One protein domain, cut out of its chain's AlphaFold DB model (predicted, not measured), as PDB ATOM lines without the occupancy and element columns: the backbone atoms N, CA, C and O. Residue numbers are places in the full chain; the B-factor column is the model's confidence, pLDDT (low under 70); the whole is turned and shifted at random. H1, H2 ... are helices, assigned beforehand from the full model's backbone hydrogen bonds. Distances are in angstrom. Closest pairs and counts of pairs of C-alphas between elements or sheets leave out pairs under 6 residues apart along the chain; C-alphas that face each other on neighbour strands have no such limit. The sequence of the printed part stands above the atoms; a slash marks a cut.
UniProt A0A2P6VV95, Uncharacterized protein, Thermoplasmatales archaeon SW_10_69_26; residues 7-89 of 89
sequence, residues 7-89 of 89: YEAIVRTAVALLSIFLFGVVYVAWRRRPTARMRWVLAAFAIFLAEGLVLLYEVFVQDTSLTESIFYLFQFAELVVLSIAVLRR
ATOM      1  N   TYR A   7     232.106 227.838 178.156       66.25
ATOM      2  CA  TYR A   7     231.611 226.679 177.419       66.25
ATOM      3  C   TYR A   7     231.067 225.558 178.327       66.25
ATOM      4  O   TYR A   7     230.066 224.942 177.967       66.25
ATOM      5  N   GLU A   8     231.662 225.292 179.495       65.56
ATOM      6  CA  GLU A   8     231.223 224.207 180.389       65.56
ATOM      7  C   GLU A   8     229.869 224.518 181.014       65.56
ATOM      8  O   GLU A   8     228.972 223.672 181.007       65.56
ATOM      9  N   ALA A   9     229.694 225.755 181.481       67.12
ATOM     10  CA  ALA A   9     228.421 226.228 182.008       67.12
ATOM     11  C   ALA A   9     227.323 226.161 180.933       67.12
ATOM     12  O   ALA A   9     226.216 225.690 181.207       67.12
ATOM     13  N   ILE A  10     227.629 226.562 179.691       73.00
ATOM     14  CA  ILE A  10     226.685 226.503 178.564       73.00
ATOM     15  C   ILE A  10     226.299 225.056 178.236       73.00
ATOM     16  O   ILE A  10     225.108 224.759 178.131       73.00
ATOM     17  N   VAL A  11     227.270 224.145 178.100       69.12
ATOM     18  CA  VAL A  11     227.010 222.737 177.753       69.12
ATOM     19  C   VAL A  11     226.174 222.057 178.837       69.12
ATOM     20  O   VAL A  11     225.164 221.429 178.520       69.12
ATOM     21  N   ARG A  12     226.524 222.224 180.117       68.50
ATOM     22  CA  ARG A  12     225.770 221.613 181.225       68.50
ATOM     23  C   ARG A  12     224.360 222.201 181.360       68.50
ATOM     24  O   ARG A  12     223.407 221.452 181.568       68.50
ATOM     25  N   THR A  13     224.197 223.510 181.148       71.62
ATOM     26  CA  THR A  13     222.870 224.156 181.123       71.62
ATOM     27  C   THR A  13     222.020 223.644 179.962       71.62
ATOM     28  O   THR A  13     220.842 223.339 180.149       71.62
ATOM     29  N   ALA A  14     222.607 223.477 178.775       74.25
ATOM     30  CA  ALA A  14     221.915 222.900 177.626       74.25
ATOM     31  C   ALA A  14     221.476 221.448 177.892       74.25
ATOM     32  O   ALA A  14     220.341 221.090 177.575       74.25
ATOM     33  N   VAL A  15     222.326 220.631 178.526       71.62
ATOM     34  CA  VAL A  15     221.993 219.249 178.924       71.62
ATOM     35  C   VAL A  15     220.857 219.221 179.946       71.62
ATOM     36  O   VAL A  15     219.923 218.427 179.799       71.62
ATOM     37  N   ALA A  16     220.873 220.106 180.944       72.56
ATOM     38  CA  ALA A  16     219.795 220.204 181.924       72.56
ATOM     39  C   ALA A  16     218.461 220.598 181.264       72.56
ATOM     40  O   ALA A  16     217.445 219.935 181.477       72.56
ATOM     41  N   LEU A  17     218.462 221.613 180.394       77.06
ATOM     42  CA  LEU A  17     217.267 222.039 179.654       77.06
ATOM     43  C   LEU A  17     216.726 220.933 178.735       77.06
ATOM     44  O   LEU A  17     215.516 220.696 178.700       77.06
ATOM     45  N   LEU A  18     217.607 220.217 178.030       76.56
ATOM     46  CA  LEU A  18     217.226 219.074 177.198       76.56
ATOM     47  C   LEU A  18     216.648 217.925 178.036       76.56
ATOM     48  O   LEU A  18     215.668 217.305 177.621       76.56
ATOM     49  N   SER A  19     217.199 217.674 179.225       71.69
ATOM     50  CA  SER A  19     216.688 216.669 180.166       71.69
ATOM     51  C   SER A  19     215.277 217.011 180.649       71.69
ATOM     52  O   SER A  19     214.403 216.142 180.637       71.69
ATOM     53  N   ILE A  20     215.019 218.280 180.991       78.25
ATOM     54  CA  ILE A  20     213.679 218.772 181.361       78.25
ATOM     55  C   ILE A  20     212.704 218.599 180.194       78.25
ATOM     56  O   ILE A  20     211.583 218.115 180.374       78.25
ATOM     57  N   PHE A  21     213.125 218.974 178.985       80.06
ATOM     58  CA  PHE A  21     212.294 218.849 177.793       80.06
ATOM     59  C   PHE A  21     211.919 217.386 177.516       80.06
ATOM     60  O   PHE A  21     210.740 217.071 177.343       80.06
ATOM     61  N   LEU A  22     212.899 216.479 177.538       75.31
ATOM     62  CA  LEU A  22     212.681 215.043 177.345       75.31
ATOM     63  C   LEU A  22     211.785 214.447 178.432       75.31
ATOM     64  O   LEU A  22     210.858 213.703 178.106       75.31
ATOM     65  N   PHE A  23     211.997 214.826 179.695       79.19
ATOM     66  CA  PHE A  23     211.114 214.446 180.795       79.19
ATOM     67  C   PHE A  23     209.664 214.850 180.499       79.19
ATOM     68  O   PHE A  23     208.752 214.029 180.602       79.19
ATOM     69  N   GLY A  24     209.452 216.094 180.059       79.50
ATOM     70  CA  GLY A  24     208.137 216.606 179.678       79.50
ATOM     71  C   GLY A  24     207.492 215.809 178.544       79.50
ATOM     72  O   GLY A  24     206.319 215.444 178.640       79.50
ATOM     73  N   VAL A  25     208.250 215.473 177.497       81.81
ATOM     74  CA  VAL A  25     207.762 214.655 176.373       81.81
ATOM     75  C   VAL A  25     207.334 213.266 176.848       81.81
ATOM     76  O   VAL A  25     206.225 212.824 176.533       81.81
ATOM     77  N   VAL A  26     208.172 212.591 177.640       77.19
ATOM     78  CA  VAL A  26     207.872 211.253 178.177       77.19
ATOM     79  C   VAL A  26     206.677 211.308 179.133       77.19
ATOM     80  O   VAL A  26     205.811 210.435 179.077       77.19
ATOM     81  N   TYR A  27     206.557 212.358 179.948       80.94
ATOM     82  CA  TYR A  27     205.413 212.579 180.835       80.94
ATOM     83  C   TYR A  27     204.108 212.800 180.075       80.94
ATOM     84  O   TYR A  27     203.091 212.184 180.401       80.94
ATOM     85  N   VAL A  28     204.125 213.618 179.023       83.88
ATOM     86  CA  VAL A  28     202.954 213.818 178.161       83.88
ATOM     87  C   VAL A  28     202.575 212.516 177.452       83.88
ATOM     88  O   VAL A  28     201.388 212.184 177.382       83.88
ATOM     89  N   ALA A  29     203.557 211.749 176.970       78.81
ATOM     90  CA  ALA A  29     203.324 210.449 176.350       78.81
ATOM     91  C   ALA A  29     202.719 209.441 177.347       78.81
ATOM     92  O   ALA A  29     201.710 208.802 177.034       78.81
ATOM     93  N   TRP A  30     203.250 209.374 178.572       79.62
ATOM     94  CA  TRP A  30     202.702 208.562 179.660       79.62
ATOM     95  C   TRP A  30     201.277 208.978 180.030       79.62
ATOM     96  O   TRP A  30     200.406 208.122 180.165       79.62
ATOM     97  N   ARG A  31     201.001 210.284 180.129       83.12
ATOM     98  CA  ARG A  31     199.659 210.798 180.440       83.12
ATOM     99  C   ARG A  31     198.628 210.378 179.392       83.12
ATOM    100  O   ARG A  31     197.472 210.153 179.735       83.12
ATOM    101  N   ARG A  32     199.033 210.271 178.121       83.00
ATOM    102  CA  ARG A  32     198.159 209.803 177.033       83.00
ATOM    103  C   ARG A  32     197.965 208.286 177.042       83.00
ATOM    104  O   ARG A  32     196.883 207.830 176.683       83.00
ATOM    105  N   ARG A  33     198.986 207.505 177.419       80.06
ATOM    106  CA  ARG A  33     198.922 206.034 177.495       80.06
ATOM    107  C   ARG A  33     199.688 205.508 178.714       80.06
ATOM    108  O   ARG A  33     200.846 205.102 178.586       80.06
ATOM    109  N   PRO A  34     199.054 205.470 179.897       75.19
ATOM    110  CA  PRO A  34     199.739 205.103 181.125       75.19
ATOM    111  C   PRO A  34     200.037 203.603 181.143       75.19
ATOM    112  O   PRO A  34     199.204 202.779 181.509       75.19
ATOM    113  N   THR A  35     201.256 203.242 180.760       82.38
ATOM    114  CA  THR A  35     201.786 201.881 180.884       82.38
ATOM    115  C   THR A  35     202.752 201.787 182.058       82.38
ATOM    116  O   THR A  35     203.470 202.736 182.382       82.38
ATOM    117  N   ALA A  36     202.805 200.614 182.697       78.94
ATOM    118  CA  ALA A  36     203.729 200.354 183.802       78.94
ATOM    119  C   ALA A  36     205.200 200.566 183.394       78.94
ATOM    120  O   ALA A  36     205.982 201.089 184.180       78.94
ATOM    121  N   ARG A  37     205.566 200.247 182.143       76.19
ATOM    122  CA  ARG A  37     206.916 200.487 181.601       76.19
ATOM    123  C   ARG A  37     207.266 201.973 181.538       76.19
ATOM    124  O   ARG A  37     208.339 202.355 181.984       76.19
ATOM    125  N   MET A  38     206.352 202.815 181.056       75.44
ATOM    126  CA  MET A  38     206.569 204.264 181.008       75.44
ATOM    127  C   MET A  38     206.733 204.881 182.399       75.44
ATOM    128  O   MET A  38     207.498 205.826 182.525       75.44
ATOM    129  N   ARG A  39     206.090 204.339 183.447       75.94
ATOM    130  CA  ARG A  39     206.309 204.801 184.832       75.94
ATOM    131  C   ARG A  39     207.746 204.587 185.302       75.94
ATOM    132  O   ARG A  39     208.316 205.494 185.893       75.94
ATOM    133  N   TRP A  40     208.323 203.418 185.020       77.75
ATOM    134  CA  TRP A  40     209.720 203.122 185.360       77.75
ATOM    135  C   TRP A  40     210.693 204.029 184.611       77.75
ATOM    136  O   TRP A  40     211.628 204.552 185.207       77.75
ATOM    137  N   VAL A  41     210.424 204.278 183.329       74.94
ATOM    138  CA  VAL A  41     211.216 205.207 182.513       74.94
ATOM    139  C   VAL A  41     211.106 206.624 183.061       74.94
ATOM    140  O   VAL A  41     212.122 207.293 183.189       74.94
ATOM    141  N   LEU A  42     209.904 207.056 183.458       77.56
ATOM    142  CA  LEU A  42     209.690 208.365 184.072       77.56
ATOM    143  C   LEU A  42     210.448 208.522 185.388       77.56
ATOM    144  O   LEU A  42     211.016 209.578 185.637       77.56
ATOM    145  N   ALA A  43     210.447 207.483 186.224       77.50
ATOM    146  CA  ALA A  43     211.166 207.480 187.492       77.50
ATOM    147  C   ALA A  43     212.685 207.558 187.276       77.50
ATOM    148  O   ALA A  43     213.339 208.377 187.914       77.50
ATOM    149  N   ALA A  44     213.233 206.785 186.332       75.19
ATOM    150  CA  ALA A  44     214.647 206.868 185.959       75.19
ATOM    151  C   ALA A  44     215.012 208.268 185.433       75.19
ATOM    152  O   ALA A  44     216.016 208.848 185.837       75.19
ATOM    153  N   PHE A  45     214.145 208.849 184.601       73.25
ATOM    154  CA  PHE A  45     214.302 210.210 184.094       73.25
ATOM    155  C   PHE A  45     214.233 211.272 185.201       73.25
ATOM    156  O   PHE A  45     214.979 212.245 185.157       73.25
ATOM    157  N   ALA A  46     213.361 211.097 186.198       74.19
ATOM    158  CA  ALA A  46     213.250 212.005 187.338       74.19
ATOM    159  C   ALA A  46     214.509 211.983 188.216       74.19
ATOM    160  O   ALA A  46     214.982 213.042 188.619       74.19
ATOM    161  N   ILE A  47     215.055 210.791 188.488       79.19
ATOM    162  CA  ILE A  47     216.298 210.623 189.257       79.19
ATOM    163  C   ILE A  47     217.455 211.303 188.522       79.19
ATOM    164  O   ILE A  47     218.151 212.127 189.106       79.19
ATOM    165  N   PHE A  48     217.587 211.046 187.221       74.06
ATOM    166  CA  PHE A  48     218.637 211.653 186.407       74.06
ATOM    167  C   PHE A  48     218.521 213.177 186.303       74.06
ATOM    168  O   PHE A  48     219.517 213.901 186.302       74.06
ATOM    169  N   LEU A  49     217.292 213.689 186.225       72.75
ATOM    170  CA  LEU A  49     217.048 215.125 186.246       72.75
ATOM    171  C   LEU A  49     217.458 215.739 187.592       72.75
ATOM    172  O   LEU A  49     218.044 216.820 187.610       72.75
ATOM    173  N   ALA A  50     217.164 215.062 188.705       72.31
ATOM    174  CA  ALA A  50     217.536 215.519 190.040       72.31
ATOM    175  C   ALA A  50     219.059 215.554 190.221       72.31
ATOM    176  O   ALA A  50     219.593 216.588 190.615       72.31
ATOM    177  N   GLU A  51     219.761 214.479 189.866       70.81
ATOM    178  CA  GLU A  51     221.230 214.444 189.876       70.81
ATOM    179  C   GLU A  51     221.822 215.521 188.936       70.81
ATOM    180  O   GLU A  51     222.811 216.170 189.273       70.81
ATOM    181  N   GLY A  52     221.165 215.816 187.806       67.62
ATOM    182  CA  GLY A  52     221.637 216.809 186.839       67.62
ATOM    183  C   GLY A  52     221.496 218.233 187.360       67.62
ATOM    184  O   GLY A  52     222.354 219.075 187.106       67.62
ATOM    185  N   LEU A  53     220.441 218.497 188.134       66.19
ATOM    186  CA  LEU A  53     220.259 219.754 188.855       66.19
ATOM    187  C   LEU A  53     221.260 219.906 190.004       66.19
ATOM    188  O   LEU A  53     221.746 221.015 190.215       66.19
ATOM    189  N   VAL A  54     221.586 218.821 190.715       71.12
ATOM    190  CA  VAL A  54     222.619 218.825 191.767       71.12
ATOM    191  C   VAL A  54     223.988 219.140 191.171       71.12
ATOM    192  O   VAL A  54     224.657 220.037 191.665       71.12
ATOM    193  N   LEU A  55     224.365 218.513 190.059       64.94
ATOM    194  CA  LEU A  55     225.621 218.819 189.366       64.94
ATOM    195  C   LEU A  55     225.668 220.233 188.796       64.94
ATOM    196  O   LEU A  55     226.723 220.863 188.775       64.94
ATOM    197  N   LEU A  56     224.536 220.743 188.315       64.06
ATOM    198  CA  LEU A  56     224.447 222.126 187.864       64.06
ATOM    199  C   LEU A  56     224.638 223.080 189.052       64.06
ATOM    200  O   LEU A  56     225.416 224.022 188.951       64.06
ATOM    201  N   TYR A  57     223.997 222.800 190.190       64.38
ATOM    202  CA  TYR A  57     224.205 223.539 191.435       64.38
ATOM    203  C   TYR A  57     225.662 223.487 191.894       64.38
ATOM    204  O   TYR A  57     226.230 224.534 192.193       64.38
ATOM    205  N   GLU A  58     226.274 222.303 191.901       63.91
ATOM    206  CA  GLU A  58     227.680 222.140 192.244       63.91
ATOM    207  C   GLU A  58     228.543 222.987 191.334       63.91
ATOM    208  O   GLU A  58     229.282 223.781 191.857       63.91
ATOM    209  N   VAL A  59     228.368 222.984 190.016       62.41
ATOM    210  CA  VAL A  59     229.170 223.832 189.114       62.41
ATOM    211  C   VAL A  59     228.986 225.327 189.390       62.41
ATOM    212  O   VAL A  59     229.947 226.087 189.403       62.41
ATOM    213  N   PHE A  60     227.763 225.792 189.637       60.72
ATOM    214  CA  PHE A  60     227.541 227.215 189.914       60.72
ATOM    215  C   PHE A  60     228.027 227.656 191.308       60.72
ATOM    216  O   PHE A  60     228.162 228.859 191.539       60.72
ATOM    217  N   VAL A  61     228.276 226.724 192.236       65.62
ATOM    218  CA  VAL A  61     228.580 227.021 193.652       65.62
ATOM    219  C   VAL A  61     229.960 226.509 194.101       65.62
ATOM    220  O   VAL A  61     230.566 227.078 195.007       65.62
ATOM    221  N   GLN A  62     230.474 225.460 193.471       60.12
ATOM    222  CA  GLN A  62     231.698 224.722 193.766       60.12
ATOM    223  C   GLN A  62     232.453 224.434 192.450       60.12
ATOM    224  O   GLN A  62     231.913 223.865 191.510       60.12
ATOM    225  N   ASP A  63     233.728 224.812 192.362       59.22
ATOM    226  CA  ASP A  63     234.590 224.501 191.209       59.22
ATOM    227  C   ASP A  63     234.859 222.976 191.118       59.22
ATOM    228  O   ASP A  63     235.926 222.496 191.508       59.22
ATOM    229  N   THR A  64     233.885 222.184 190.655       58.59
ATOM    230  CA  THR A  64     234.004 220.724 190.506       58.59
ATOM    231  C   THR A  64     234.605 220.310 189.162       58.59
ATOM    232  O   THR A  64     234.462 220.968 188.131       58.59
ATOM    233  N   SER A  65     235.329 219.186 189.189       57.47
ATOM    234  CA  SER A  65     236.196 218.732 188.097       57.47
ATOM    235  C   SER A  65     235.438 218.267 186.840       57.47
ATOM    236  O   SER A  65     234.354 217.685 186.898       57.47
ATOM    237  N   LEU A  66     236.061 218.468 185.676       58.81
ATOM    238  CA  LEU A  66     235.591 218.079 184.337       58.81
ATOM    239  C   LEU A  66     235.206 216.591 184.179       58.81
ATOM    240  O   LEU A  66     234.434 216.248 183.282       58.81
ATOM    241  N   THR A  67     235.725 215.696 185.023       63.06
ATOM    242  CA  THR A  67     235.566 214.239 184.877       63.06
ATOM    243  C   THR A  67     234.141 213.757 185.171       63.06
ATOM    244  O   THR A  67     233.625 212.910 184.439       63.06
ATOM    245  N   GLU A  68     233.462 214.329 186.168       62.28
ATOM    246  CA  GLU A  68     232.070 213.969 186.508       62.28
ATOM    247  C   GLU A  68     231.085 214.413 185.419       62.28
ATOM    248  O   GLU A  68     230.121 213.719 185.102       62.28
ATOM    249  N   SER A  69     231.402 215.526 184.759       60.38
ATOM    250  CA  SER A  69     230.651 216.098 183.640       60.38
ATOM    251  C   SER A  69     230.490 215.141 182.454       60.38
ATOM    252  O   SER A  69     229.420 215.016 181.856       60.38
ATOM    253  N   ILE A  70     231.581 214.453 182.103       64.19
ATOM    254  CA  ILE A  70     231.630 213.529 180.966       64.19
ATOM    255  C   ILE A  70     230.826 212.271 181.281       64.19
ATOM    256  O   ILE A  70     230.074 211.795 180.431       64.19
ATOM    257  N   PHE A  71     230.938 211.760 182.508       68.69
ATOM    258  CA  PHE A  71     230.140 210.620 182.956       68.69
ATOM    259  C   PHE A  71     228.638 210.927 182.869       68.69
ATOM    260  O   PHE A  71     227.853 210.114 182.377       68.69
ATOM    261  N   TYR A  72     228.267 212.158 183.218       66.50
ATOM    262  CA  TYR A  72     226.905 212.658 183.107       66.50
ATOM    263  C   TYR A  72     226.378 212.719 181.666       66.50
ATOM    264  O   TYR A  72     225.232 212.356 181.395       66.50
ATOM    265  N   LEU A  73     227.219 213.126 180.712       64.94
ATOM    266  CA  LEU A  73     226.873 213.120 179.286       64.94
ATOM    267  C   LEU A  73     226.590 211.706 178.760       64.94
ATOM    268  O   LEU A  73     225.653 211.522 177.978       64.94
ATOM    269  N   PHE A  74     227.363 210.708 179.195       69.88
ATOM    270  CA  PHE A  74     227.131 209.311 178.815       69.88
ATOM    271  C   PHE A  74     225.804 208.780 179.369       69.88
ATOM    272  O   PHE A  74     225.021 208.201 178.614       69.88
ATOM    273  N   GLN A  75     225.505 209.042 180.642       69.44
ATOM    274  CA  GLN A  75     224.229 208.647 181.244       69.44
ATOM    275  C   GLN A  75     223.032 209.359 180.588       69.44
ATOM    276  O   GLN A  75     221.996 208.735 180.341       69.44
ATOM    277  N   PHE A  76     223.182 210.635 180.215       66.56
ATOM    278  CA  PHE A  76     222.161 211.360 179.456       66.56
ATOM    279  C   PHE A  76     221.895 210.695 178.098       66.56
ATOM    280  O   PHE A  76     220.739 210.489 177.720       66.56
ATOM    281  N   ALA A  77     222.951 210.308 177.377       70.81
ATOM    282  CA  ALA A  77     222.821 209.612 176.100       70.81
ATOM    283  C   ALA A  77     222.124 208.245 176.247       70.81
ATOM    284  O   ALA A  77     221.242 207.927 175.445       70.81
ATOM    285  N   GLU A  78     222.444 207.461 177.283       73.88
ATOM    286  CA  GLU A  78     221.750 206.196 177.573       73.88
ATOM    287  C   GLU A  78     220.252 206.406 177.830       73.88
ATOM    288  O   GLU A  78     219.415 205.681 177.281       73.88
ATOM    289  N   LEU A  79     219.895 207.434 178.601       69.44
ATOM    290  CA  LEU A  79     218.502 207.788 178.876       69.44
ATOM    291  C   LEU A  79     217.744 208.231 177.625       69.44
ATOM    292  O   LEU A  79     216.586 207.844 177.440       69.44
ATOM    293  N   VAL A  80     218.384 208.984 176.731       69.81
ATOM    294  CA  VAL A  80     217.808 209.338 175.424       69.81
ATOM    295  C   VAL A  80     217.499 208.076 174.614       69.81
ATOM    296  O   VAL A  80     216.388 207.936 174.094       69.81
ATOM    297  N   VAL A  81     218.441 207.132 174.541       73.50
ATOM    298  CA  VAL A  81     218.261 205.867 173.809       73.50
ATOM    299  C   VAL A  81     217.133 205.029 174.419       73.50
ATOM    300  O   VAL A  81     216.269 204.545 173.682       73.50
ATOM    301  N   LEU A  82     217.083 204.908 175.750       69.50
ATOM    302  CA  LEU A  82     216.013 204.217 176.481       69.50
ATOM    303  C   LEU A  82     214.636 204.840 176.214       69.50
ATOM    304  O   LEU A  82     213.677 204.119 175.930       69.50
ATOM    305  N   SER A  83     214.541 206.168 176.233       65.00
ATOM    306  CA  SER A  83     213.304 206.890 175.916       65.00
ATOM    307  C   SER A  83     212.831 206.650 174.489       65.00
ATOM    308  O   SER A  83     211.651 206.363 174.276       65.00
ATOM    309  N   ILE A  84     213.736 206.711 173.507       70.06
ATOM    310  CA  ILE A  84     213.405 206.435 172.102       70.06
ATOM    311  C   ILE A  84     212.943 204.982 171.938       70.06
ATOM    312  O   ILE A  84     211.944 204.733 171.260       70.06
ATOM    313  N   ALA A  85     213.627 204.026 172.573       69.81
ATOM    314  CA  ALA A  85     213.271 202.609 172.516       69.81
ATOM    315  C   ALA A  85     211.874 202.329 173.095       69.81
ATOM    316  O   ALA A  85     211.141 201.492 172.566       69.81
ATOM    317  N   VAL A  86     211.491 203.047 174.154       66.75
ATOM    318  CA  VAL A  86     210.170 202.928 174.787       66.75
ATOM    319  C   VAL A  86     209.086 203.617 173.958       66.75
ATOM    320  O   VAL A  86     207.990 203.077 173.856       66.75
ATOM    321  N   LEU A  87     209.375 204.770 173.347       64.94
ATOM    322  CA  LEU A  87     208.420 205.518 172.516       64.94
ATOM    323  C   LEU A  87     208.170 204.882 171.137       64.94
ATOM    324  O   LEU A  87     207.124 205.130 170.542       64.94
ATOM    325  N   ARG A  88     209.111 204.086 170.610       63.56
ATOM    326  CA  ARG A  88     208.969 203.372 169.324       63.56
ATOM    327  C   ARG A  88     208.137 202.081 169.393       63.56
ATOM    328  O   ARG A  88     207.895 201.498 168.338       63.56
ATOM    329  N   ARG A  89     207.743 201.613 170.581       49.19
ATOM    330  CA  ARG A  89     206.930 200.399 170.793       49.19
ATOM    331  C   ARG A  89     205.524 200.736 171.271       49.19
ATOM    332  O   ARG A  89     204.624 199.930 170.953       49.19
TER     333      ARG A  89
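AT A GLANCE: This is residues 7 to 89 of the 89 residues of an uncharacterized protein of Thermoplasmatales archaeon SW_10_69_26 (UniProt A0A2P6VV95). Three long helices, H1, H2 and H3, stand side by side in an up-and-down bundle, each running against the one before it, and together they make a rod. Seen along the rod their centres make a triangle, and tight turns join H1 to H2 at one end of the rod and H2 to H3 at the other. The printed part has 83 residues, with three named helices in the order H1, H2, H3 and no named strand; the class is all helix. The whole is compact, with a radius of gyration of the C-alphas of 13.6 A, and the C-alphas span 42 by 18 by 18 A.

HOW THE PARTS SIT: H1, residues 7 to 32, and H2, residues 36 to 61, are the longest helices by residues, with 26 each. They touch, with 18 pairs of C-alphas within 8 A, and form a helical hairpin. Their closest C-alphas are those of Trp 30 and Met 38, 5.9 A apart. Their lines stand at a shallow tilt of 22 degrees and they run opposite ways; centre to centre they are 9.6 A apart. H3, residues 66 to 87, touches both. With H2 it forms a second helical hairpin, at a shallow tilt of 22 degrees, opposite ways; the closest C-alphas are those of Val 41 and Ser 83, 7.1 A apart. H3 and H1 run the same way, also at a shallow tilt of 22 degrees, and their closest C-alphas are those of Val 26 and Ser 83, 7.3 A apart. In H1 and H2 every O i to N i+4 pair is within hydrogen-bond range; in H3 16 of 18 are.

IN THESE COORDINATES: H1 begins at C-alpha 7, at (231.611, 226.679, 177.419), and is 37.5 A long from first to last C-alpha, residues 7 to 32. H2, residues 36 to 61, is 37.8 A long and begins at C-alpha 36, at (203.729, 200.354, 183.802). H3, residues 66 to 87, is 32.2 A long and ends at C-alpha 87, at (208.420, 205.518, 172.516).

THE WHOLE: The two C-alphas farthest apart are those of Arg 33 and Asp 63, 42.4 A. The printed part runs from residue 7 to residue 89, the chain's last residue, and has no cut. The links H1 to H2, with 3 residues, and H2 to H3, with 4 residues, are tight. The mean pLDDT of the printed part is 70.9, and 38 residues are under 70, among them residues 55 to 76 and 85 to 89. The mean is 76 in H1, 71 in H2 and 67 in H3.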